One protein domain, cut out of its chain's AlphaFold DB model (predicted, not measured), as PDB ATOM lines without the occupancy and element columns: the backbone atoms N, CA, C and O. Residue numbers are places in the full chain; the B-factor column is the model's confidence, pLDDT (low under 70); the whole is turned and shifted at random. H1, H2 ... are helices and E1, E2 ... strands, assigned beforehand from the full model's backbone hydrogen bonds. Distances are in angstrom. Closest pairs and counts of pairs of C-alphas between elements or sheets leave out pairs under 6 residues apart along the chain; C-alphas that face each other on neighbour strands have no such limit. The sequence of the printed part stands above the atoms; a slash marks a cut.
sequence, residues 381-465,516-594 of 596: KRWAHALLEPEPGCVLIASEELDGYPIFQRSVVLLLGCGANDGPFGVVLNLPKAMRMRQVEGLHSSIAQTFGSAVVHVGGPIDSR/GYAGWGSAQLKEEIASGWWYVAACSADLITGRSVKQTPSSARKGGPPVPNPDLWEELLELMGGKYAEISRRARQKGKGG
ATOM      1  N   LYS A 381     -18.967  36.005 -10.189       75.31
ATOM      2  CA  LYS A 381     -19.705  36.629 -11.314       75.31
ATOM      3  C   LYS A 381     -19.040  36.460 -12.691       75.31
ATOM      4  O   LYS A 381     -19.548  36.947 -13.694       75.31
ATOM      5  N   ARG A 382     -17.862  35.841 -12.713       86.81
ATOM      6  CA  ARG A 382     -16.962  35.678 -13.840       86.81
ATOM      7  C   ARG A 382     -16.583  34.212 -13.896       86.81
ATOM      8  O   ARG A 382     -16.051  33.687 -12.919       86.81
ATOM      9  N   TRP A 383     -16.874  33.584 -15.019       91.00
ATOM     10  CA  TRP A 383     -16.546  32.196 -15.313       91.00
ATOM     11  C   TRP A 383     -16.322  32.077 -16.823       91.00
ATOM     12  O   TRP A 383     -16.902  32.849 -17.597       91.00
ATOM     13  N   ALA A 384     -15.486  31.133 -17.245       94.00
ATOM     14  CA  ALA A 384     -15.336  30.741 -18.641       94.00
ATOM     15  C   ALA A 384     -14.977  29.256 -18.714       94.00
ATOM     16  O   ALA A 384     -14.287  28.756 -17.833       94.00
ATOM     17  N   HIS A 385     -15.431  28.552 -19.745       93.88
ATOM     18  CA  HIS A 385     -15.047  27.162 -19.986       93.88
ATOM     19  C   HIS A 385     -15.009  26.865 -21.485       93.88
ATOM     20  O   HIS A 385     -15.713  27.505 -22.267       93.88
ATOM     21  N   ALA A 386     -14.198  25.889 -21.892       94.94
ATOM     22  CA  ALA A 386     -14.107  25.478 -23.290       94.94
ATOM     23  C   ALA A 386     -15.433  24.899 -23.820       94.94
ATOM     24  O   ALA A 386     -16.250  24.368 -23.061       94.94
ATOM     25  N   LEU A 387     -15.621  24.989 -25.135       93.81
ATOM     26  CA  LEU A 387     -16.686  24.331 -25.895       93.81
ATOM     27  C   LEU A 387     -16.078  23.519 -27.044       93.81
ATOM     28  O   LEU A 387     -14.984  23.825 -27.513       93.81
ATOM     29  N   LEU A 388     -16.807  22.497 -27.501       89.44
ATOM     30  CA  LEU A 388     -16.430  21.696 -28.671       89.44
ATOM     31  C   LEU A 388     -16.892  22.340 -29.988       89.44
ATOM     32  O   LEU A 388     -16.171  22.298 -30.977       89.44
ATOM     33  N   GLU A 389     -18.072  22.968 -29.989       90.56
ATOM     34  CA  GLU A 389     -18.656  23.641 -31.153       90.56
ATOM     35  C   GLU A 389     -18.979  25.120 -30.860       90.56
ATOM     36  O   GLU A 389     -19.262  25.471 -29.709       90.56
ATOM     37  N   PRO A 390     -18.959  25.999 -31.883       92.94
ATOM     38  CA  PRO A 390     -19.365  27.396 -31.756       92.94
ATOM     39  C   PRO A 390     -20.894  27.544 -31.654       92.94
ATOM     40  O   PRO A 390     -21.641  26.999 -32.462       92.94
ATOM     41  N   GLU A 391     -21.353  28.346 -30.692       91.88
ATOM     42  CA  GLU A 391     -22.769  28.638 -30.416       91.88
ATOM     43  C   GLU A 391     -22.979  30.167 -30.295       91.88
ATOM     44  O   GLU A 391     -22.091  30.851 -29.785       91.88
ATOM     45  N   PRO A 392     -24.120  30.754 -30.715       91.50
ATOM     46  CA  PRO A 392     -24.367  32.193 -30.556       91.50
ATOM     47  C   PRO A 392     -24.248  32.625 -29.086       91.50
ATOM     48  O   PRO A 392     -24.890  32.036 -28.215       91.50
ATOM     49  N   GLY A 393     -23.395  33.607 -28.796       92.00
ATOM     50  CA  GLY A 393     -23.017  34.015 -27.438       92.00
ATOM     51  C   GLY A 393     -21.763  33.345 -26.865       92.00
ATOM     52  O   GLY A 393     -21.345  33.715 -25.768       92.00
ATOM     53  N   CYS A 394     -21.121  32.409 -27.573       95.00
ATOM     54  CA  CYS A 394     -19.763  31.985 -27.230       95.00
ATOM     55  C   CYS A 394     -18.729  33.062 -27.598       95.00
ATOM     56  O   CYS A 394     -18.986  33.961 -28.404       95.00
ATOM     57  N   VAL A 395     -17.523  32.932 -27.052       96.75
ATOM     58  CA  VAL A 395     -16.348  33.685 -27.494       96.75
ATOM     59  C   VAL A 395     -15.374  32.784 -28.252       96.75
ATOM     60  O   VAL A 395     -15.140  31.636 -27.873       96.75
ATOM     61  N   LEU A 396     -14.805  33.323 -29.326       97.44
ATOM     62  CA  LEU A 396     -13.665  32.769 -30.048       97.44
ATOM     63  C   LEU A 396     -12.409  33.470 -29.533       97.44
ATOM     64  O   LEU A 396     -12.283  34.692 -29.644       97.44
ATOM     65  N   ILE A 397     -11.495  32.709 -28.945       97.25
ATOM     66  CA  ILE A 397     -10.241  33.206 -28.378       97.25
ATOM     67  C   ILE A 397      -9.124  32.807 -29.337       97.25
ATOM     68  O   ILE A 397      -8.953  31.624 -29.627       97.25
ATOM     69  N   ALA A 398      -8.382  33.783 -29.852       96.75
ATOM     70  CA  ALA A 398      -7.307  33.525 -30.806       96.75
ATOM     71  C   ALA A 398      -6.204  32.638 -30.198       96.75
ATOM     72  O   ALA A 398      -5.765  32.876 -29.072       96.75
ATOM     73  N   SER A 399      -5.736  31.639 -30.940       95.38
ATOM     74  CA  SER A 399      -4.565  30.831 -30.570       95.38
ATOM     75  C   SER A 399      -3.240  31.579 -30.799       95.38
ATOM     76  O   SER A 399      -3.220  32.694 -31.326       95.38
ATOM     77  N   GLU A 400      -2.111  30.953 -30.438       91.12
ATOM     78  CA  GLU A 400      -0.782  31.469 -30.802       91.12
ATOM     79  C   GLU A 400      -0.522  31.424 -32.327       91.12
ATOM     80  O   GLU A 400       0.283  32.215 -32.809       91.12
ATOM     81  N   GLU A 401      -1.257  30.614 -33.106       92.38
ATOM     82  CA  GLU A 401      -1.189  30.597 -34.586       92.38
ATOM     83  C   GLU A 401      -1.666  31.918 -35.220       92.38
ATOM     84  O   GLU A 401      -1.353  32.221 -36.371       92.38
ATOM     85  N   LEU A 402      -2.420  32.727 -34.462       92.12
ATOM     86  CA  LEU A 402      -2.890  34.049 -34.873       92.12
ATOM     87  C   LEU A 402      -1.987  35.207 -34.385       92.12
ATOM     88  O   LEU A 402      -2.293  36.369 -34.678       92.12
ATOM     89  N   ASP A 403      -0.874  34.949 -33.679       89.31
ATOM     90  CA  ASP A 403       0.131  35.993 -33.400       89.31
ATOM     91  C   ASP A 403       0.707  36.527 -34.741       89.31
ATOM     92  O   ASP A 403       1.009  35.780 -35.665       89.31
ATOM     93  N   GLY A 404       0.839  37.854 -34.870       86.31
ATOM     94  CA  GLY A 404       1.290  38.535 -36.094       86.31
ATOM     95  C   GLY A 404       0.175  39.118 -36.979       86.31
ATOM     96  O   GLY A 404       0.435  40.076 -37.709       86.31
ATOM     97  N   TYR A 405      -1.072  38.642 -36.882       88.56
ATOM     98  CA  TYR A 405      -2.197  39.175 -37.671       88.56
ATOM     99  C   TYR A 405      -2.825  40.422 -36.999       88.56
ATOM    100  O   TYR A 405      -3.517  40.267 -35.991       88.56
ATOM    101  N   PRO A 406      -2.694  41.664 -37.526       86.44
ATOM    102  CA  PRO A 406      -2.907  42.915 -36.754       86.44
ATOM    103  C   PRO A 406      -4.343  43.284 -36.310       86.44
ATOM    104  O   PRO A 406      -4.592  44.427 -35.894       86.44
ATOM    105  N   ILE A 407      -5.293  42.362 -36.473       87.00
ATOM    106  CA  ILE A 407      -6.705  42.459 -36.059       87.00
ATOM    107  C   ILE A 407      -7.103  41.247 -35.197       87.00
ATOM    108  O   ILE A 407      -7.922  41.403 -34.295       87.00
ATOM    109  N   PHE A 408      -6.506  40.073 -35.439       91.50
ATOM    110  CA  PHE A 408      -6.874  38.816 -34.782       91.50
ATOM    111  C   PHE A 408      -5.847  38.302 -33.761       91.50
ATOM    112  O   PHE A 408      -6.214  37.505 -32.897       91.50
ATOM    113  N   GLN A 409      -4.612  38.811 -33.778       91.62
ATOM    114  CA  GLN A 409      -3.598  38.544 -32.759       91.62
ATOM    115  C   GLN A 409      -4.141  38.815 -31.352       91.62
ATOM    116  O   GLN A 409      -4.490  39.951 -31.023       91.62
ATOM    117  N   ARG A 410      -4.198  37.759 -30.527       91.94
ATOM    118  CA  ARG A 410      -4.740  37.773 -29.152       91.94
ATOM    119  C   ARG A 410      -6.137  38.396 -29.055       91.94
ATOM    120  O   ARG A 410      -6.509  38.991 -28.043       91.94
ATOM    121  N   SER A 411      -6.915  38.279 -30.127       94.31
ATOM    122  CA  SER A 411      -8.288  38.765 -30.168       94.31
ATOM    123  C   SER A 411      -9.237  37.842 -29.406       94.31
ATOM    124  O   SER A 411      -9.007  36.637 -29.268       94.31
ATOM    125  N   VAL A 412     -10.317  38.437 -28.914       96.12
ATOM    126  CA  VAL A 412     -11.479  37.748 -28.353       96.12
ATOM    127  C   VAL A 412     -12.691  38.227 -29.138       96.12
ATOM    128  O   VAL A 412     -13.053  39.401 -29.044       96.12
ATOM    129  N   VAL A 413     -13.312  37.347 -29.919       95.75
ATOM    130  CA  VAL A 413     -14.508  37.661 -30.712       95.75
ATOM    131  C   VAL A 413     -15.738  37.117 -30.001       95.75
ATOM    132  O   VAL A 413     -15.803  35.922 -29.743       95.75
ATOM    133  N   LEU A 414     -16.731  37.957 -29.711       95.81
ATOM    134  CA  LEU A 414     -18.068  37.486 -29.345       95.81
ATOM    135  C   LEU A 414     -18.779  37.016 -30.613       95.81
ATOM    136  O   LEU A 414     -18.991  37.831 -31.512       95.81
ATOM    137  N   LEU A 415     -19.167  35.745 -30.687       94.81
ATOM    138  CA  LEU A 415     -19.980  35.237 -31.787       94.81
ATOM    139  C   LEU A 415     -21.429  35.697 -31.583       94.81
ATOM    140  O   LEU A 415     -22.053  35.368 -30.576       94.81
ATOM    141  N   LEU A 416     -21.955  36.484 -32.520       91.44
ATOM    142  CA  LEU A 416     -23.285  37.089 -32.423       91.44
ATOM    143  C   LEU A 416     -24.365  36.167 -32.993       91.44
ATOM    144  O   LEU A 416     -25.461  36.093 -32.448       91.44
ATOM    145  N   GLY A 417     -24.042  35.428 -34.055       85.06
ATOM    146  CA  GLY A 417     -24.944  34.457 -34.662       85.06
ATOM    147  C   GLY A 417     -24.478  34.005 -36.041       85.06
ATOM    148  O   GLY A 417     -23.319  34.182 -36.416       85.06
ATOM    149  N   CYS A 418     -25.409  33.434 -36.798       73.06
ATOM    150  CA  CYS A 418     -25.295  33.180 -38.230       73.06
ATOM    151  C   CYS A 418     -26.446  33.932 -38.907       73.06
ATOM    152  O   CYS A 418     -27.550  33.970 -38.356       73.06
ATOM    153  N   GLY A 419     -26.217  34.537 -40.071       63.19
ATOM    154  CA  GLY A 419     -27.324  35.038 -40.883       63.19
ATOM    155  C   GLY A 419     -28.132  33.872 -41.465       63.19
ATOM    156  O   GLY A 419     -27.630  32.759 -41.596       63.19
ATOM    157  N   ALA A 420     -29.382  34.117 -41.865       54.84
ATOM    158  CA  ALA A 420     -30.188  33.081 -42.524       54.84
ATOM    159  C   ALA A 420     -29.617  32.666 -43.900       54.84
ATOM    160  O   ALA A 420     -29.839  31.544 -44.342       54.84
ATOM    161  N   ASN A 421     -28.873  33.567 -44.559       59.59
ATOM    162  CA  ASN A 421     -28.167  33.328 -45.826       59.59
ATOM    163  C   ASN A 421     -26.667  33.691 -45.770       59.59
ATOM    164  O   ASN A 421     -25.949  33.479 -46.746       59.59
ATOM    165  N   ASP A 422     -26.199  34.230 -44.643       70.25
ATOM    166  CA  ASP A 422     -24.827  34.688 -44.420       70.25
ATOM    167  C   ASP A 422     -24.195  33.839 -43.316       70.25
ATOM    168  O   ASP A 422     -24.886  33.419 -42.389       70.25
ATOM    169  N   GLY A 423     -22.894  33.560 -43.404       86.06
ATOM    170  CA  GLY A 423     -22.226  32.671 -42.454       86.06
ATOM    171  C   GLY A 423     -22.100  33.238 -41.027       86.06
ATOM    172  O   GLY A 423     -22.634  34.308 -40.713       86.06
ATOM    173  N   PRO A 424     -21.398  32.519 -40.132       91.75
ATOM    174  CA  PRO A 424     -21.186  32.959 -38.758       91.75
ATOM    175  C   PRO A 424     -20.546  34.350 -38.703       91.75
ATOM    176  O   PRO A 424     -19.637  34.647 -39.481       91.75
ATOM    177  N   PHE A 425     -20.983  35.198 -37.774       92.38
ATOM    178  CA  PHE A 425     -20.418  36.532 -37.581       92.38
ATOM    179  C   PHE A 425     -20.348  36.933 -36.105       92.38
ATOM    180  O   PHE A 425     -21.088  36.437 -35.250       92.38
ATOM    181  N   GLY A 426     -19.422  37.835 -35.796       93.00
ATOM    182  CA  GLY A 426     -19.088  38.237 -34.439       93.00
ATOM    183  C   GLY A 426     -18.368  39.579 -34.357       93.00
ATOM    184  O   GLY A 426     -18.049  40.203 -35.368       93.00
ATOM    185  N   VAL A 427     -18.107  40.032 -33.132       93.31
ATOM    186  CA  VAL A 427     -17.498  41.336 -32.843       93.31
ATOM    187  C   VAL A 427     -16.297  41.198 -31.905       93.31
ATOM    188  O   VAL A 427     -16.381  40.568 -30.850       93.31
ATOM    189  N   VAL A 428     -15.155  41.772 -32.291       93.69
ATOM    190  CA  VAL A 428     -13.913  41.720 -31.508       93.69
ATOM    191  C   VAL A 428     -14.015  42.647 -30.294       93.69
ATOM    192  O   VAL A 428     -14.195  43.856 -30.427       93.69
ATOM    193  N   LEU A 429     -13.885  42.083 -29.093       91.94
ATOM    194  CA  LEU A 429     -14.158  42.767 -27.827       91.94
ATOM    195  C   LEU A 429     -12.978  43.585 -27.281       91.94
ATOM    196  O   LEU A 429     -13.206  44.571 -26.578       91.94
ATOM    197  N   ASN A 430     -11.738  43.164 -27.554       90.50
ATOM    198  CA  ASN A 430     -10.527  43.641 -26.871       90.50
ATOM    199  C   ASN A 430      -9.539  44.431 -27.755       90.50
ATOM    200  O   ASN A 430      -8.415  44.692 -27.324       90.50
ATOM    201  N   LEU A 431      -9.923  44.843 -28.969       87.12
ATOM    202  CA  LEU A 431      -9.032  45.631 -29.830       87.12
ATOM    203  C   LEU A 431      -8.732  47.019 -29.218       87.12
ATOM    204  O   LEU A 431      -9.660  47.778 -28.926       87.12
ATOM    205  N   PRO A 432      -7.450  47.423 -29.090       73.62
ATOM    206  CA  PRO A 432      -7.074  48.712 -28.499       73.62
ATOM    207  C   PRO A 432      -7.316  49.906 -29.441       73.62
ATOM    208  O   PRO A 432      -7.212  51.059 -29.026       73.62
ATOM    209  N   LYS A 433      -7.626  49.650 -30.721       78.75
ATOM    210  CA  LYS A 433      -7.969  50.678 -31.713       78.75
ATOM    211  C   LYS A 433      -9.378  51.198 -31.427       78.75
ATOM    212  O   LYS A 433     -10.350  50.454 -31.555       78.75
ATOM    213  N   ALA A 434      -9.482  52.473 -31.059       80.81
ATOM    214  CA  ALA A 434     -10.752  53.092 -30.714       80.81
ATOM    215  C   ALA A 434     -10.786  54.603 -31.008       80.81
ATOM    216  O   ALA A 434      -9.757  55.283 -30.997       80.81
ATOM    217  N   MET A 435     -11.989  55.132 -31.229       84.12
ATOM    218  CA  MET A 435     -12.292  56.553 -31.449       84.12
ATOM    219  C   MET A 435     -13.437  57.009 -30.531       84.12
ATOM    220  O   MET A 435     -14.037  56.195 -29.834       84.12
ATOM    221  N   ARG A 436     -13.753  58.309 -30.476       85.25
ATOM    222  CA  ARG A 436     -14.945  58.790 -29.747       85.25
ATOM    223  C   ARG A 436     -16.173  58.792 -30.650       85.25
ATOM    224  O   ARG A 436     -16.059  59.190 -31.804       85.25
ATOM    225  N   MET A 437     -17.346  58.496 -30.091       84.38
ATOM    226  CA  MET A 437     -18.653  58.551 -30.773       84.38
ATOM    227  C   MET A 437     -18.835  59.828 -31.611       84.38
ATOM    228  O   MET A 437     -19.192  59.767 -32.778       84.38
ATOM    229  N   ARG A 438     -18.483  60.995 -31.054       83.69
ATOM    230  CA  ARG A 438     -18.549  62.310 -31.728       83.69
ATOM    231  C   ARG A 438     -17.654  62.483 -32.975       83.69
ATOM    232  O   ARG A 438     -17.610  63.580 -33.522       83.69
ATOM    233  N   GLN A 439     -16.845  61.484 -33.326       81.75
ATOM    234  CA  GLN A 439     -15.989  61.457 -34.520       81.75
ATOM    235  C   GLN A 439     -16.566  60.557 -35.623       81.75
ATOM    236  O   GLN A 439     -16.003  60.512 -36.710       81.75
ATOM    237  N   VAL A 440     -17.660  59.841 -35.345       80.62
ATOM    238  CA  VAL A 440     -18.385  59.033 -36.326       80.62
ATOM    239  C   VAL A 440     -19.353  59.946 -37.076       80.62
ATOM    240  O   VAL A 440     -20.210  60.599 -36.477       80.62
ATOM    241  N   GLU A 441     -19.186  60.021 -38.392       76.94
ATOM    242  CA  GLU A 441     -20.020  60.838 -39.273       76.94
ATOM    243  C   GLU A 441     -21.398  60.188 -39.504       76.94
ATOM    244  O   GLU A 441     -21.575  58.984 -39.333       76.94
ATOM    245  N   GLY A 442     -22.403  60.988 -39.874       76.75
ATOM    246  CA  GLY A 442     -23.757  60.501 -40.184       76.75
ATOM    247  C   GLY A 442     -24.653  60.156 -38.983       76.75
ATOM    248  O   GLY A 442     -25.831  59.867 -39.182       76.75
ATOM    249  N   LEU A 443     -24.153  60.220 -37.743       77.44
ATOM    250  CA  LEU A 443     -24.969  60.013 -36.539       77.44
ATOM    251  C   LEU A 443     -26.040  61.100 -36.351       77.44
ATOM    252  O   LEU A 443     -25.783  62.293 -36.533       77.44
ATOM    253  N   HIS A 444     -27.221  60.693 -35.878       81.69
ATOM    254  CA  HIS A 444     -28.276  61.629 -35.491       81.69
ATOM    255  C   HIS A 444     -27.858  62.485 -34.279       81.69
ATOM    256  O   HIS A 444     -27.176  62.019 -33.361       81.69
ATOM    257  N   SER A 445     -28.299  63.745 -34.250       82.25
ATOM    258  CA  SER A 445     -27.841  64.752 -33.282       82.25
ATOM    259  C   SER A 445     -28.129  64.379 -31.823       82.25
ATOM    260  O   SER A 445     -27.277  64.601 -30.961       82.25
ATOM    261  N   SER A 446     -29.275  63.752 -31.539       82.88
ATOM    262  CA  SER A 446     -29.620  63.269 -30.193       82.88
ATOM    263  C   SER A 446     -28.674  62.164 -29.706       82.88
ATOM    264  O   SER A 446     -28.234  62.195 -28.556       82.88
ATOM    265  N   ILE A 447     -28.298  61.232 -30.586       84.19
ATOM    266  CA  ILE A 447     -27.354  60.145 -30.290       84.19
ATOM    267  C   ILE A 447     -25.963  60.733 -30.024       84.19
ATOM    268  O   ILE A 447     -25.337  60.423 -29.009       84.19
ATOM    269  N   ALA A 448     -25.509  61.648 -30.887       83.50
ATOM    270  CA  ALA A 448     -24.228  62.334 -30.739       83.50
ATOM    271  C   ALA A 448     -24.154  63.209 -29.470       83.50
ATOM    272  O   ALA A 448     -23.078  63.350 -28.888       83.50
ATOM    273  N   GLN A 449     -25.279  63.761 -29.002       86.25
ATOM    274  CA  GLN A 449     -25.362  64.483 -27.729       86.25
ATOM    275  C   GLN A 449     -25.332  63.537 -26.519       86.25
ATOM    276  O   GLN A 449     -24.623  63.810 -25.551       86.25
ATOM    277  N   THR A 450     -26.071  62.427 -26.577       86.75
ATOM    278  CA  THR A 450     -26.256  61.491 -25.450       86.75
ATOM    279  C   THR A 450     -25.026  60.617 -25.212       86.75
ATOM    280  O   THR A 450     -24.626  60.397 -24.072       86.75
ATOM    281  N   PHE A 451     -24.396  60.154 -26.293       87.56
ATOM    282  CA  PHE A 451     -23.269  59.222 -26.256       87.56
ATOM    283  C   PHE A 451     -21.955  59.836 -26.766       87.56
ATOM    284  O   PHE A 451     -20.966  59.125 -26.901       87.56
ATOM    285  N   GLY A 452     -21.882  61.145 -27.040       84.12
ATOM    286  CA  GLY A 452     -20.714  61.793 -27.668       84.12
ATOM    287  C   GLY A 452     -19.376  61.675 -26.917       84.12
ATOM    288  O   GLY A 452     -18.311  61.874 -27.514       84.12
ATOM    289  N   SER A 453     -19.415  61.353 -25.621       84.62
ATOM    290  CA  SER A 453     -18.257  61.031 -24.772       84.62
ATOM    291  C   SER A 453     -17.816  59.565 -24.847       84.62
ATOM    292  O   SER A 453     -16.668  59.277 -24.503       84.62
ATOM    293  N   ALA A 454     -18.697  58.660 -25.282       85.00
ATOM    294  CA  ALA A 454     -18.451  57.229 -25.338       85.00
ATOM    295  C   ALA A 454     -17.379  56.868 -26.375       85.00
ATOM    296  O   ALA A 454     -17.092  57.616 -27.321       85.00
ATOM    297  N   VAL A 455     -16.780  55.699 -26.171       86.25
ATOM    298  CA  VAL A 455     -15.735  55.143 -27.029       86.25
ATOM    299  C   VAL A 455     -16.361  54.141 -27.991       86.25
ATOM    300  O   VAL A 455     -17.227  53.361 -27.609       86.25
ATOM    301  N   VAL A 456     -15.907  54.194 -29.239       87.62
ATOM    302  CA  VAL A 456     -16.229  53.258 -30.311       87.62
ATOM    303  C   VAL A 456     -14.963  52.466 -30.614       87.62
ATOM    304  O   VAL A 456     -13.948  53.045 -31.008       87.62
ATOM    305  N   HIS A 457     -15.010  51.160 -30.396       88.00
ATOM    306  CA  HIS A 457     -13.922  50.221 -30.661       88.00
ATOM    307  C   HIS A 457     -13.987  49.732 -32.118       88.00
ATOM    308  O   HIS A 457     -15.036  49.805 -32.758       88.00
ATOM    309  N   VAL A 458     -12.888  49.206 -32.658       88.81
ATOM    310  CA  VAL A 458     -12.942  48.440 -33.917       88.81
ATOM    311  C   VAL A 458     -13.496  47.047 -33.614       88.81
ATOM    312  O   VAL A 458     -12.913  46.326 -32.811       88.81
ATOM    313  N   GLY A 459     -14.615  46.686 -34.244       88.94
ATOM    314  CA  GLY A 459     -15.306  45.410 -34.044       88.94
ATOM    315  C   GLY A 459     -14.891  44.301 -35.015       88.94
ATOM    316  O   GLY A 459     -15.200  43.139 -34.772       88.94
ATOM    317  N   GLY A 460     -14.163  44.627 -36.084       89.06
ATOM    318  CA  GLY A 460     -13.571  43.654 -37.004       89.06
ATOM    319  C   GLY A 460     -13.164  44.275 -38.346       89.06
ATOM    320  O   GLY A 460     -13.165  45.502 -38.471       89.06
ATOM    321  N   PRO A 461     -12.759  43.455 -39.334       85.19
ATOM    322  CA  PRO A 461     -12.302  43.933 -40.640       85.19
ATOM    323  C   PRO A 461     -13.420  44.169 -41.674       85.19
ATOM    324  O   PRO A 461     -13.162  44.845 -42.669       85.19
ATOM    325  N   ILE A 462     -14.620  43.605 -41.490       81.56
ATOM    326  CA  ILE A 462     -15.722  43.668 -42.468       81.56
ATOM    327  C   ILE A 462     -16.603  44.896 -42.211       81.56
ATOM    328  O   ILE A 462     -16.840  45.264 -41.061       81.56
ATOM    329  N   ASP A 463     -17.034  45.513 -43.319       68.12
ATOM    330  CA  ASP A 463     -17.742  46.793 -43.464       68.12
ATOM    331  C   ASP A 463     -17.854  47.646 -42.193       68.12
ATOM    332  O   ASP A 463     -18.829  47.597 -41.437       68.12
ATOM    333  N   SER A 464     -16.863  48.522 -42.040       61.78
ATOM    334  CA  SER A 464     -16.768  49.521 -40.984       61.78
ATOM    335  C   SER A 464     -18.033  50.370 -40.810       61.78
ATOM    336  O   SER A 464     -18.236  50.906 -39.729       61.78
ATOM    337  N   ARG A 465     -18.891  50.519 -41.833       58.72
ATOM    338  CA  ARG A 465     -20.133  51.311 -41.741       58.72
ATOM    339  C   ARG A 465     -21.169  50.688 -40.808       58.72
ATOM    340  O   ARG A 465     -22.031  51.412 -40.307       58.72
ATOM    341  N   GLY A 516     -17.587  48.067 -37.608       88.38
ATOM    342  CA  GLY A 516     -17.321  46.841 -38.366       88.38
ATOM    343  C   GLY A 516     -17.429  45.561 -37.529       88.38
ATOM    344  O   GLY A 516     -17.618  45.600 -36.310       88.38
ATOM    345  N   TYR A 517     -17.309  44.415 -38.195       91.25
ATOM    346  CA  TYR A 517     -17.470  43.084 -37.597       91.25
ATOM    347  C   TYR A 517     -16.512  42.055 -38.219       91.25
ATOM    348  O   TYR A 517     -15.829  42.335 -39.207       91.25
ATOM    349  N   ALA A 518     -16.419  40.869 -37.620       91.69
ATOM    350  CA  ALA A 518     -15.759  39.700 -38.197       91.69
ATOM    351  C   ALA A 518     -16.826  38.721 -38.706       91.69
ATOM    352  O   ALA A 518     -17.820  38.485 -38.022       91.69
ATOM    353  N   GLY A 519     -16.642  38.169 -39.903       91.06
ATOM    354  CA  GLY A 519     -17.593  37.260 -40.537       91.06
ATOM    355  C   GLY A 519     -16.869  36.160 -41.301       91.06
ATOM    356  O   GLY A 519     -15.792  36.392 -41.850       91.06
ATOM    357  N   TRP A 520     -17.467  34.975 -41.319       92.56
ATOM    358  CA  TRP A 520     -16.906  33.749 -41.874       92.56
ATOM    359  C   TRP A 520     -17.817  33.179 -42.964       92.56
ATOM    360  O   TRP A 520     -19.034  33.358 -42.935       92.56
ATOM    361  N   GLY A 521     -17.246  32.431 -43.909       89.94
ATOM    362  CA  GLY A 521     -18.020  31.514 -44.748       89.94
ATOM    363  C   GLY A 521     -18.656  30.392 -43.915       89.94
ATOM    364  O   GLY A 521     -18.145  30.032 -42.854       89.94
ATOM    365  N   SER A 522     -19.753  29.805 -44.400       84.75
ATOM    366  CA  SER A 522     -20.605  28.889 -43.620       84.75
ATOM    367  C   SER A 522     -19.882  27.659 -43.045       84.75
ATOM    368  O   SER A 522     -20.235  27.206 -41.961       84.75
ATOM    369  N   ALA A 523     -18.856  27.145 -43.736       89.38
ATOM    370  CA  ALA A 523     -17.972  26.081 -43.237       89.38
ATOM    371  C   ALA A 523     -16.661  26.612 -42.617       89.38
ATOM    372  O   ALA A 523     -16.096  25.981 -41.724       89.38
ATOM    373  N   GLN A 524     -16.209  27.799 -43.034       91.81
ATOM    374  CA  GLN A 524     -14.883  28.354 -42.744       91.81
ATOM    375  C   GLN A 524     -14.580  28.444 -41.242       91.81
ATOM    376  O   GLN A 524     -13.480  28.101 -40.824       91.81
ATOM    377  N   LEU A 525     -15.542  28.872 -40.413       94.19
ATOM    378  CA  LEU A 525     -15.318  28.945 -38.963       94.19
ATOM    379  C   LEU A 525     -15.044  27.553 -38.362       94.19
ATOM    380  O   LEU A 525     -14.180  27.423 -37.497       94.19
ATOM    381  N   LYS A 526     -15.731  26.505 -38.840       93.00
ATOM    382  CA  LYS A 526     -15.481  25.124 -38.397       93.00
ATOM    383  C   LYS A 526     -14.108  24.629 -38.871       93.00
ATOM    384  O   LYS A 526     -13.400  24.011 -38.084       93.00
ATOM    385  N   GLU A 527     -13.704  24.958 -40.100       94.94
ATOM    386  CA  GLU A 527     -12.359  24.658 -40.623       94.94
ATOM    387  C   GLU A 527     -11.245  25.346 -39.812       94.94
ATOM    388  O   GLU A 527     -10.244  24.711 -39.489       94.94
ATOM    389  N   GLU A 528     -11.413  26.618 -39.437       95.62
ATOM    390  CA  GLU A 528     -10.437  27.360 -38.623       95.62
ATOM    391  C   GLU A 528     -10.342  26.811 -37.189       95.62
ATOM    392  O   GLU A 528      -9.237  26.648 -36.667       95.62
ATOM    393  N   ILE A 529     -11.473  26.463 -36.561       95.50
ATOM    394  CA  ILE A 529     -11.496  25.802 -35.243       95.50
ATOM    395  C   ILE A 529     -10.803  24.431 -35.314       95.50
ATOM    396  O   ILE A 529      -9.943  24.142 -34.482       95.50
ATOM    397  N   ALA A 530     -11.110  23.611 -36.325       95.31
ATOM    398  CA  ALA A 530     -10.473  22.307 -36.532       95.31
ATOM    399  C   ALA A 530      -8.967  22.423 -36.843       95.31
ATOM    400  O   ALA A 530      -8.185  21.564 -36.443       95.31
ATOM    401  N   SER A 531      -8.551  23.518 -37.487       95.25
ATOM    402  CA  SER A 531      -7.140  23.868 -37.716       95.25
ATOM    403  C   SER A 531      -6.437  24.417 -36.464       95.25
ATOM    404  O   SER A 531      -5.267  24.783 -36.533       95.25
ATOM    405  N   GLY A 532      -7.131  24.520 -35.324       94.81
ATOM    406  CA  GLY A 532      -6.589  25.009 -34.053       94.81
ATOM    407  C   GLY A 532      -6.481  26.533 -33.927       94.81
ATOM    408  O   GLY A 532      -5.973  27.010 -32.914       94.81
ATOM    409  N   TRP A 533      -6.966  27.308 -34.907       95.94
ATOM    410  CA  TRP A 533      -6.793  28.768 -34.945       95.94
ATOM    411  C   TRP A 533      -7.558  29.476 -33.819       95.94
ATOM    412  O   TRP A 533      -7.072  30.474 -33.281       95.94
ATOM    413  N   TRP A 534      -8.711  28.929 -33.426       97.44
ATOM    414  CA  TRP A 534      -9.588  29.469 -32.387       97.44
ATOM    415  C   TRP A 534      -9.833  28.455 -31.271       97.44
ATOM    416  O   TRP A 534     -10.216  27.314 -31.526       97.44
ATOM    417  N   TYR A 535      -9.727  28.903 -30.022       97.19
ATOM    418  CA  TYR A 535     -10.310  28.202 -28.883       97.19
ATOM    419  C   TYR A 535     -11.730  28.730 -28.655       97.19
ATOM    420  O   TYR A 535     -11.925  29.923 -28.422       97.19
ATOM    421  N   VAL A 536     -12.725  27.847 -28.727       97.25
ATOM    422  CA  VAL A 536     -14.126  28.195 -28.456       97.25
ATOM    423  C   VAL A 536     -14.387  28.098 -26.954       97.25
ATOM    424  O   VAL A 536     -14.015  27.107 -26.322       97.25
ATOM    425  N   ALA A 537     -15.039  29.104 -26.375       96.69
ATOM    426  CA  ALA A 537     -15.412  29.099 -24.964       96.69
ATOM    427  C   ALA A 537     -16.786  29.734 -24.712       96.69
ATOM    428  O   ALA A 537     -17.162  30.718 -25.347       96.69
ATOM    429  N   ALA A 538     -17.517  29.213 -23.731       95.31
ATOM    430  CA  ALA A 538     -18.637  29.920 -23.121       95.31
ATOM    431  C   ALA A 538     -18.088  30.789 -21.978       95.31
ATOM    432  O   ALA A 538     -17.144  30.382 -21.296       95.31
ATOM    433  N   CYS A 539     -18.656  31.974 -21.746       93.81
ATOM    434  CA  CYS A 539     -18.250  32.827 -20.627       93.81
ATOM    435  C   CYS A 539     -19.404  33.679 -20.080       93.81
ATOM    436  O   CYS A 539     -20.405  33.916 -20.754       93.81
ATOM    437  N   SER A 540     -19.258  34.152 -18.843       92.06
ATOM    438  CA  SER A 540     -20.245  35.001 -18.164       92.06
ATOM    439  C   SER A 540     -20.446  36.367 -18.843       92.06
ATOM    440  O   SER A 540     -19.470  37.018 -19.230       92.06
ATOM    441  N   ALA A 541     -21.674  36.893 -18.826       89.19
ATOM    442  CA  ALA A 541     -22.008  38.228 -19.341       89.19
ATOM    443  C   ALA A 541     -21.151  39.378 -18.754       89.19
ATOM    444  O   ALA A 541     -20.849  40.343 -19.461       89.19
ATOM    445  N   ASP A 542     -20.702  39.286 -17.493       86.19
ATOM    446  CA  ASP A 542     -19.857  40.303 -16.831       86.19
ATOM    447  C   ASP A 542     -18.407  40.355 -17.383       86.19
ATOM    448  O   ASP A 542     -17.703  41.344 -17.147       86.19
ATOM    449  N   LEU A 543     -17.956  39.348 -18.151       88.31
ATOM    450  CA  LEU A 543     -16.700  39.387 -18.926       88.31
ATOM    451  C   LEU A 543     -16.886  40.176 -20.230       88.31
ATOM    452  O   LEU A 543     -16.158  41.138 -20.469       88.31
ATOM    453  N   ILE A 544     -17.914  39.839 -21.014       88.44
ATOM    454  CA  ILE A 544     -18.252  40.489 -22.295       88.44
ATOM    455  C   ILE A 544     -18.597  41.972 -22.091       88.44
ATOM    456  O   ILE A 544     -18.033  42.864 -22.731       88.44
ATOM    457  N   THR A 545     -19.479  42.260 -21.130       80.94
ATOM    458  CA  THR A 545     -19.845  43.632 -20.733       80.94
ATOM    459  C   THR A 545     -18.778  44.306 -19.862       80.94
ATOM    460  O   THR A 545     -18.893  45.494 -19.556       80.94
ATOM    461  N   GLY A 546     -17.719  43.577 -19.482       72.44
ATOM    462  CA  GLY A 546     -16.549  44.057 -18.738       72.44
ATOM    463  C   GLY A 546     -16.863  44.759 -17.415       72.44
ATOM    464  O   GLY A 546     -16.100  45.627 -16.990       72.44
ATOM    465  N   ARG A 547     -17.980  44.407 -16.770       60.66
ATOM    466  CA  ARG A 547     -18.520  45.067 -15.567       60.66
ATOM    467  C   ARG A 547     -17.664  44.906 -14.310       60.66
ATOM    468  O   ARG A 547     -17.874  45.634 -13.344       60.66
ATOM    469  N   SER A 548     -16.724  43.959 -14.306       44.34
ATOM    470  CA  SER A 548     -16.007  43.540 -13.094       44.34
ATOM    471  C   SER A 548     -14.494  43.807 -13.087       44.34
ATOM    472  O   SER A 548     -13.835  43.469 -12.099       44.34
ATOM    473  N   VAL A 549     -13.916  44.432 -14.120       43.94
ATOM    474  CA  VAL A 549     -12.527  44.911 -14.016       43.94
ATOM    475  C   VAL A 549     -12.509  46.097 -13.055       43.94
ATOM    476  O   VAL A 549     -13.050  47.162 -13.357       43.94
ATOM    477  N   LYS A 550     -11.858  45.935 -11.895       39.75
ATOM    478  CA  LYS A 550     -11.469  47.065 -11.041       39.75
ATOM    479  C   LYS A 550     -10.482  47.919 -11.835       39.75
ATOM    480  O   LYS A 550      -9.283  47.650 -11.790       39.75
ATOM    481  N   GLN A 551     -10.980  48.913 -12.577       39.94
ATOM    482  CA  GLN A 551     -10.127  49.835 -13.323       39.94
ATOM    483  C   GLN A 551      -9.064  50.390 -12.375       39.94
ATOM    484  O   GLN A 551      -9.375  50.999 -11.347       39.94
ATOM    485  N   THR A 552      -7.804  50.121 -12.702       33.44
ATOM    486  CA  THR A 552      -6.657  50.581 -11.923       33.44
ATOM    487  C   THR A 552      -6.726  52.103 -11.771       33.44
ATOM    488  O   THR A 552      -7.107  52.788 -12.719       33.44
ATOM    489  N   PRO A 553      -6.346  52.695 -10.624       35.34
ATOM    490  CA  PRO A 553      -6.470  54.145 -10.423       35.34
ATOM    491  C   PRO A 553      -5.631  54.999 -11.400       35.34
ATOM    492  O   PRO A 553      -5.806  56.214 -11.456       35.34
ATOM    493  N   SER A 554      -4.749  54.379 -12.194       35.84
ATOM    494  CA  SER A 554      -4.059  54.973 -13.345       35.84
ATOM    495  C   SER A 554      -4.920  55.064 -14.617       35.84
ATOM    496  O   SER A 554      -4.778  56.031 -15.366       35.84
ATOM    497  N   SER A 555      -5.817  54.101 -14.859       41.62
ATOM    498  CA  SER A 555      -6.789  54.113 -15.966       41.62
ATOM    499  C   SER A 555      -8.082  54.845 -15.587       41.62
ATOM    500  O   SER A 555      -8.597  55.639 -16.378       41.62
ATOM    501  N   ALA A 556      -8.541  54.691 -14.342       41.50
ATOM    502  CA  ALA A 556      -9.714  55.351 -13.771       41.50
ATOM    503  C   ALA A 556      -9.492  56.850 -13.457       41.50
ATOM    504  O   ALA A 556      -9.707  57.318 -12.331       41.50
ATOM    505  N   ARG A 557      -9.121  57.660 -14.460       41.75
ATOM    506  CA  ARG A 557      -9.348  59.113 -14.382       41.75
ATOM    507  C   ARG A 557     -10.855  59.336 -14.237       41.75
ATOM    508  O   ARG A 557     -11.598  59.029 -15.162       41.75
ATOM    509  N   LYS A 558     -11.295  59.856 -13.083       34.94
ATOM    510  CA  LYS A 558     -12.710  60.095 -12.722       34.94
ATOM    511  C   LYS A 558     -13.545  60.592 -13.917       34.94
ATOM    512  O   LYS A 558     -13.333  61.713 -14.374       34.94
ATOM    513  N   GLY A 559     -14.498  59.778 -14.378       42.56
ATOM    514  CA  GLY A 559     -15.375  60.099 -15.514       42.56
ATOM    515  C   GLY A 559     -14.811  59.767 -16.905       42.56
ATOM    516  O   GLY A 559     -15.299  60.304 -17.897       42.56
ATOM    517  N   GLY A 560     -13.778  58.927 -17.000       39.50
ATOM    518  CA  GLY A 560     -13.345  58.331 -18.263       39.50
ATOM    519  C   GLY A 560     -14.326  57.246 -18.748       39.50
ATOM    520  O   GLY A 560     -14.793  56.465 -17.920       39.50
ATOM    521  N   PRO A 561     -14.632  57.176 -20.058       49.16
ATOM    522  CA  PRO A 561     -15.485  56.129 -20.627       49.16
ATOM    523  C   PRO A 561     -14.829  54.738 -20.520       49.16
ATOM    524  O   PRO A 561     -13.601  54.653 -20.408       49.16
ATOM    525  N   PRO A 562     -15.608  53.641 -20.584       54.44
ATOM    526  CA  PRO A 562     -15.074  52.285 -20.496       54.44
ATOM    527  C   PRO A 562     -14.050  51.992 -21.605       54.44
ATOM    528  O   PRO A 562     -14.327  52.096 -22.797       54.44
ATOM    529  N   VAL A 563     -12.848  51.609 -21.179       56.69
ATOM    530  CA  VAL A 563     -11.753  51.109 -22.025       56.69
ATOM    531  C   VAL A 563     -11.975  49.601 -22.237       56.69
ATOM    532  O   VAL A 563     -12.397  48.935 -21.282       56.69
ATOM    533  N   PRO A 564     -11.735  49.030 -23.436       61.91
ATOM    534  CA  PRO A 564     -11.845  47.586 -23.620       61.91
ATOM    535  C   PRO A 564     -10.750  46.906 -22.789       61.91
ATOM    536  O   PRO A 564      -9.646  47.438 -22.683       61.91
ATOM    537  N   ASN A 565     -11.048  45.763 -22.167       69.69
ATOM    538  CA  ASN A 565     -10.074  45.070 -21.323       69.69
ATOM    539  C   ASN A 565      -8.977  44.452 -22.217       69.69
ATOM    540  O   ASN A 565      -9.297  43.501 -22.935       69.69
ATOM    541  N   PRO A 566      -7.724  44.955 -22.215       66.62
ATOM    542  CA  PRO A 566      -6.672  44.400 -23.068       66.62
ATOM    543  C   PRO A 566      -6.331  42.966 -22.647       66.62
ATOM    544  O   PRO A 566      -6.114  42.101 -23.492       66.62
ATOM    545  N   ASP A 567      -6.409  42.702 -21.342       83.25
ATOM    546  CA  ASP A 567      -6.031  41.446 -20.705       83.25
ATOM    547  C   ASP A 567      -7.150  40.384 -20.803       83.25
ATOM    548  O   ASP A 567      -6.999  39.280 -20.288       83.25
ATOM    549  N   LEU A 568      -8.275  40.682 -21.481       89.94
ATOM    550  CA  LEU A 568      -9.436  39.782 -21.609       89.94
ATOM    551  C   LEU A 568      -9.068  38.420 -22.211       89.94
ATOM    552  O   LEU A 568      -9.637  37.404 -21.825       89.94
ATOM    553  N   TRP A 569      -8.115  38.403 -23.146       93.81
ATOM    554  CA  TRP A 569      -7.595  37.180 -23.757       93.81
ATOM    555  C   TRP A 569      -6.867  36.301 -22.728       93.81
ATOM    556  O   TRP A 569      -7.154  35.111 -22.615       93.81
ATOM    557  N   GLU A 570      -5.987  36.900 -21.919       92.19
ATOM    558  CA  GLU A 570      -5.254  36.192 -20.863       92.19
ATOM    559  C   GLU A 570      -6.197  35.709 -19.752       92.19
ATOM    560  O   GLU A 570      -6.049  34.595 -19.251       92.19
ATOM    561  N   GLU A 571      -7.172  36.544 -19.388       91.88
ATOM    562  CA  GLU A 571      -8.147  36.313 -18.321       91.88
ATOM    563  C   GLU A 571      -9.154  35.206 -18.665       91.88
ATOM    564  O   GLU A 571      -9.467  34.379 -17.810       91.88
ATOM    565  N   LEU A 572      -9.633  35.141 -19.913       94.12
ATOM    566  CA  LEU A 572     -10.477  34.035 -20.375       94.12
ATOM    567  C   LEU A 572      -9.711  32.710 -20.370       94.12
ATOM    568  O   LEU A 572     -10.228  31.716 -19.866       94.12
ATOM    569  N   LEU A 573      -8.472  32.705 -20.868       94.50
ATOM    570  CA  LEU A 573      -7.623  31.514 -20.868       94.50
ATOM    571  C   LEU A 573      -7.275  31.036 -19.449       94.50
ATOM    572  O   LEU A 573      -7.235  29.832 -19.215       94.50
ATOM    573  N   GLU A 574      -7.065  31.946 -18.492       92.19
ATOM    574  CA  GLU A 574      -6.905  31.580 -17.077       92.19
ATOM    575  C   GLU A 574      -8.178  30.972 -16.482       92.19
ATOM    576  O   GLU A 574      -8.091  29.944 -15.812       92.19
ATOM    577  N   LEU A 575      -9.350  31.557 -16.755       92.31
ATOM    578  CA  LEU A 575     -10.635  31.050 -16.261       92.31
ATOM    579  C   LEU A 575     -11.028  29.694 -16.867       92.31
ATOM    580  O   LEU A 575     -11.680  28.913 -16.187       92.31
ATOM    581  N   MET A 576     -10.612  29.394 -18.103       93.44
ATOM    582  CA  MET A 576     -10.825  28.083 -18.739       93.44
ATOM    583  C   MET A 576     -10.011  26.944 -18.099       93.44
ATOM    584  O   MET A 576     -10.312  25.775 -18.351       93.44
ATOM    585  N   GLY A 577      -8.989  27.257 -17.295       90.44
ATOM    586  CA  GLY A 577      -8.192  26.272 -16.565       90.44
ATOM    587  C   GLY A 577      -7.242  25.432 -17.432       90.44
ATOM    588  O   GLY A 577      -6.987  25.721 -18.606       90.44
ATOM    589  N   GLY A 578      -6.669  24.391 -16.816       90.44
ATOM    590  CA  GLY A 578      -5.826  23.378 -17.464       90.44
ATOM    591  C   GLY A 578      -4.773  23.936 -18.436       90.44
ATOM    592  O   GLY A 578      -4.007  24.850 -18.111       90.44
ATOM    593  N   LYS A 579      -4.761  23.386 -19.660       92.06
ATOM    594  CA  LYS A 579      -3.853  23.779 -20.755       92.06
ATOM    595  C   LYS A 579      -3.996  25.248 -21.179       92.06
ATOM    596  O   LYS A 579      -3.002  25.882 -21.524       92.06
ATOM    597  N   TYR A 580      -5.204  25.811 -21.115       94.31
ATOM    598  CA  TYR A 580      -5.478  27.195 -21.516       94.31
ATOM    599  C   TYR A 580      -4.821  28.184 -20.550       94.31
ATOM    600  O   TYR A 580      -4.117  29.105 -20.973       94.31
ATOM    601  N   ALA A 581      -4.931  27.917 -19.248       91.62
ATOM    602  CA  ALA A 581      -4.271  28.715 -18.226       91.62
ATOM    603  C   ALA A 581      -2.736  28.645 -18.346       91.62
ATOM    604  O   ALA A 581      -2.046  29.609 -18.010       91.62
ATOM    605  N   GLU A 582      -2.174  27.546 -18.865       92.12
ATOM    606  CA  GLU A 582      -0.739  27.467 -19.155       92.12
ATOM    607  C   GLU A 582      -0.322  28.331 -20.354       92.12
ATOM    608  O   GLU A 582       0.679  29.043 -20.259       92.12
ATOM    609  N   ILE A 583      -1.105  28.346 -21.441       92.44
ATOM    610  CA  ILE A 583      -0.879  29.233 -22.600       92.44
ATOM    611  C   ILE A 583      -0.859  30.703 -22.148       92.44
ATOM    612  O   ILE A 583       0.080  31.434 -22.470       92.44
ATOM    613  N   SER A 584      -1.816  31.114 -21.308       91.50
ATOM    614  CA  SER A 584      -1.856  32.463 -20.717       91.50
ATOM    615  C   SER A 584      -0.591  32.784 -19.902       91.50
ATOM    616  O   SER A 584       0.066  33.810 -20.118       91.50
ATOM    617  N   ARG A 585      -0.155  31.865 -19.025       89.94
ATOM    618  CA  ARG A 585       1.096  32.015 -18.252       89.94
ATOM    619  C   ARG A 585       2.331  32.138 -19.155       89.94
ATOM    620  O   ARG A 585       3.171  33.008 -18.906       89.94
ATOM    621  N   ARG A 586       2.438  31.325 -20.213       89.44
ATOM    622  CA  ARG A 586       3.535  31.379 -21.202       89.44
ATOM    623  C   ARG A 586       3.543  32.712 -21.961       89.44
ATOM    624  O   ARG A 586       4.600  33.333 -22.093       89.44
ATOM    625  N   ALA A 587       2.382  33.203 -22.393       85.50
ATOM    626  CA  ALA A 587       2.247  34.481 -23.094       85.50
ATOM    627  C   ALA A 587       2.694  35.680 -22.232       85.50
ATOM    628  O   ALA A 587       3.447  36.536 -22.714       85.50
ATOM    629  N   ARG A 588       2.331  35.694 -20.940       83.38
ATOM    630  CA  ARG A 588       2.801  36.690 -19.956       83.38
ATOM    631  C   ARG A 588       4.312  36.659 -19.733       83.38
ATOM    632  O   ARG A 588       4.916  37.706 -19.496       83.38
ATOM    633  N   GLN A 589       4.932  35.479 -19.779       78.88
ATOM    634  CA  GLN A 589       6.387  35.337 -19.653       78.88
ATOM    635  C   GLN A 589       7.107  35.855 -20.903       78.88
ATOM    636  O   GLN A 589       8.021  36.671 -20.764       78.88
ATOM    637  N   LYS A 590       6.644  35.492 -22.112       73.19
ATOM    638  CA  LYS A 590       7.148  36.048 -23.387       73.19
ATOM    639  C   LYS A 590       7.140  37.586 -23.362       73.19
ATOM    640  O   LYS A 590       8.155  38.209 -23.659       73.19
ATOM    641  N   GLY A 591       6.037  38.196 -22.911       63.19
ATOM    642  CA  GLY A 591       5.890  39.656 -22.809       63.19
ATOM    643  C   GLY A 591       6.807  40.353 -21.791       63.19
ATOM    644  O   GLY A 591       7.032  41.553 -21.911       63.19
ATOM    645  N   LYS A 592       7.364  39.628 -20.809       60.66
ATOM    646  CA  LYS A 592       8.319  40.161 -19.814       60.66
ATOM    647  C   LYS A 592       9.786  39.866 -20.145       60.66
ATOM    648  O   LYS A 592      10.663  40.484 -19.555       60.66
ATOM    649  N   GLY A 593      10.050  38.936 -21.067       48.50
ATOM    650  CA  GLY A 593      11.399  38.607 -21.546       48.50
ATOM    651  C   GLY A 593      11.934  39.545 -22.636       48.50
ATOM    652  O   GLY A 593      13.127  39.521 -22.926       48.50
ATOM    653  N   GLY A 594      11.075  40.377 -23.234       40.53
ATOM    654  CA  GLY A 594      11.481  41.412 -24.185       40.53
ATOM    655  C   GLY A 594      12.191  42.569 -23.484       40.53
ATOM    656  O   GLY A 594      11.537  43.455 -22.938       40.53
TER     657      GLY A 594
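Overview. This is residues 381 to 465 and 516 to 594 of the 596 residues of an uncharacterized protein of Chara braunii (UniProt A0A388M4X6). A strongly twisted sheet of six strands forms the core, with H4 over one face and H2 over the other, while E5, E6 and H1 make a smaller lobe to one side. H5 folds back from H4, its end sticking out at residues 589 to 594, and residues 545 to 567 make a long loop with no named element. The printed part has 164 residues, with five named helices and nine named strands in the order E1 E2 E3 E4 E5 H1 E6 E7 E8 H2 E9 H3 H4 H5. The class is mixed, helices and strands; the sheet runs E1 E9 E2 E3 E4 E8, all antiparallel. The whole is compact, with a radius of gyration of the C-alphas of 16.7 A and spans of 47 by 45 by 33 A.

Arrangement. E1, residues 384 to 386, is an edge strand antiparallel to E9, residues 534 to 539, with N 385 and O 538 2.9 A apart. E9 also pairs with E2, residues 395 to 398, where N 395 and O 537 are 2.8 A apart. E2, E3, residues 412 to 418, and E4, residues 424 to 428, form a meander, each strand the antiparallel neighbour of the one before; N 396 and O 413 are 2.8 A apart, N 414 and O 427 2.9 A. E8, residues 516 to 519, is the other edge strand, antiparallel to E4, with N 426 and O 518 2.8 A apart. E5, residues 434 to 436, and E6, residues 455 to 458, are antiparallel, with N 456 and O 435 2.8 A apart; H1, residues 445 to 451, touches no helix. E7, residues 462 to 465, pairs with no named strand. H2, residues 524 to 530, and H4, residues 568 to 575, lie on opposite faces of the six-stranded sheet, giving three layers, helices on both faces, at heights of 8.3 and 8.7 A. The closest C-alphas of H4 and E1 are those of Leu 575 and Ala 384, 5.3 A. H3, residues 541 to 544, only grazes the sheet. H5, residues 578 to 593, forms a helical hairpin with H4, a steep tilt of 44 degrees, opposite ways; it touches H4 with residues 580 to 584 alone, closest at the C-alphas of Glu 574 and Ala 581, 4.1 A. Every O i to N i+4 pair is within hydrogen-bond range in H1, H2, H4 and H5; H3 is too short for one.

Along the chain. E1 begins at C-alpha 384 (-15.336, 30.741, -18.641). E3 is 17.6 A long, E9 15.0 A. H5, 23.4 A, ends at C-alpha 593 (11.399, 38.607, -21.546).

Size, cuts and confidence. The C-alphas farthest apart, of Ser 445 and Gly 578, are 49.5 A apart. Residues 466 to 515 are not printed; the gap between C-alphas 465 and 516 is 6.3 A. The links E2 to E3 and H3 to H4 are long. The pLDDT is under 70 at residues 419 to 421, 463 to 465, 547 to 566 and 591 to 594.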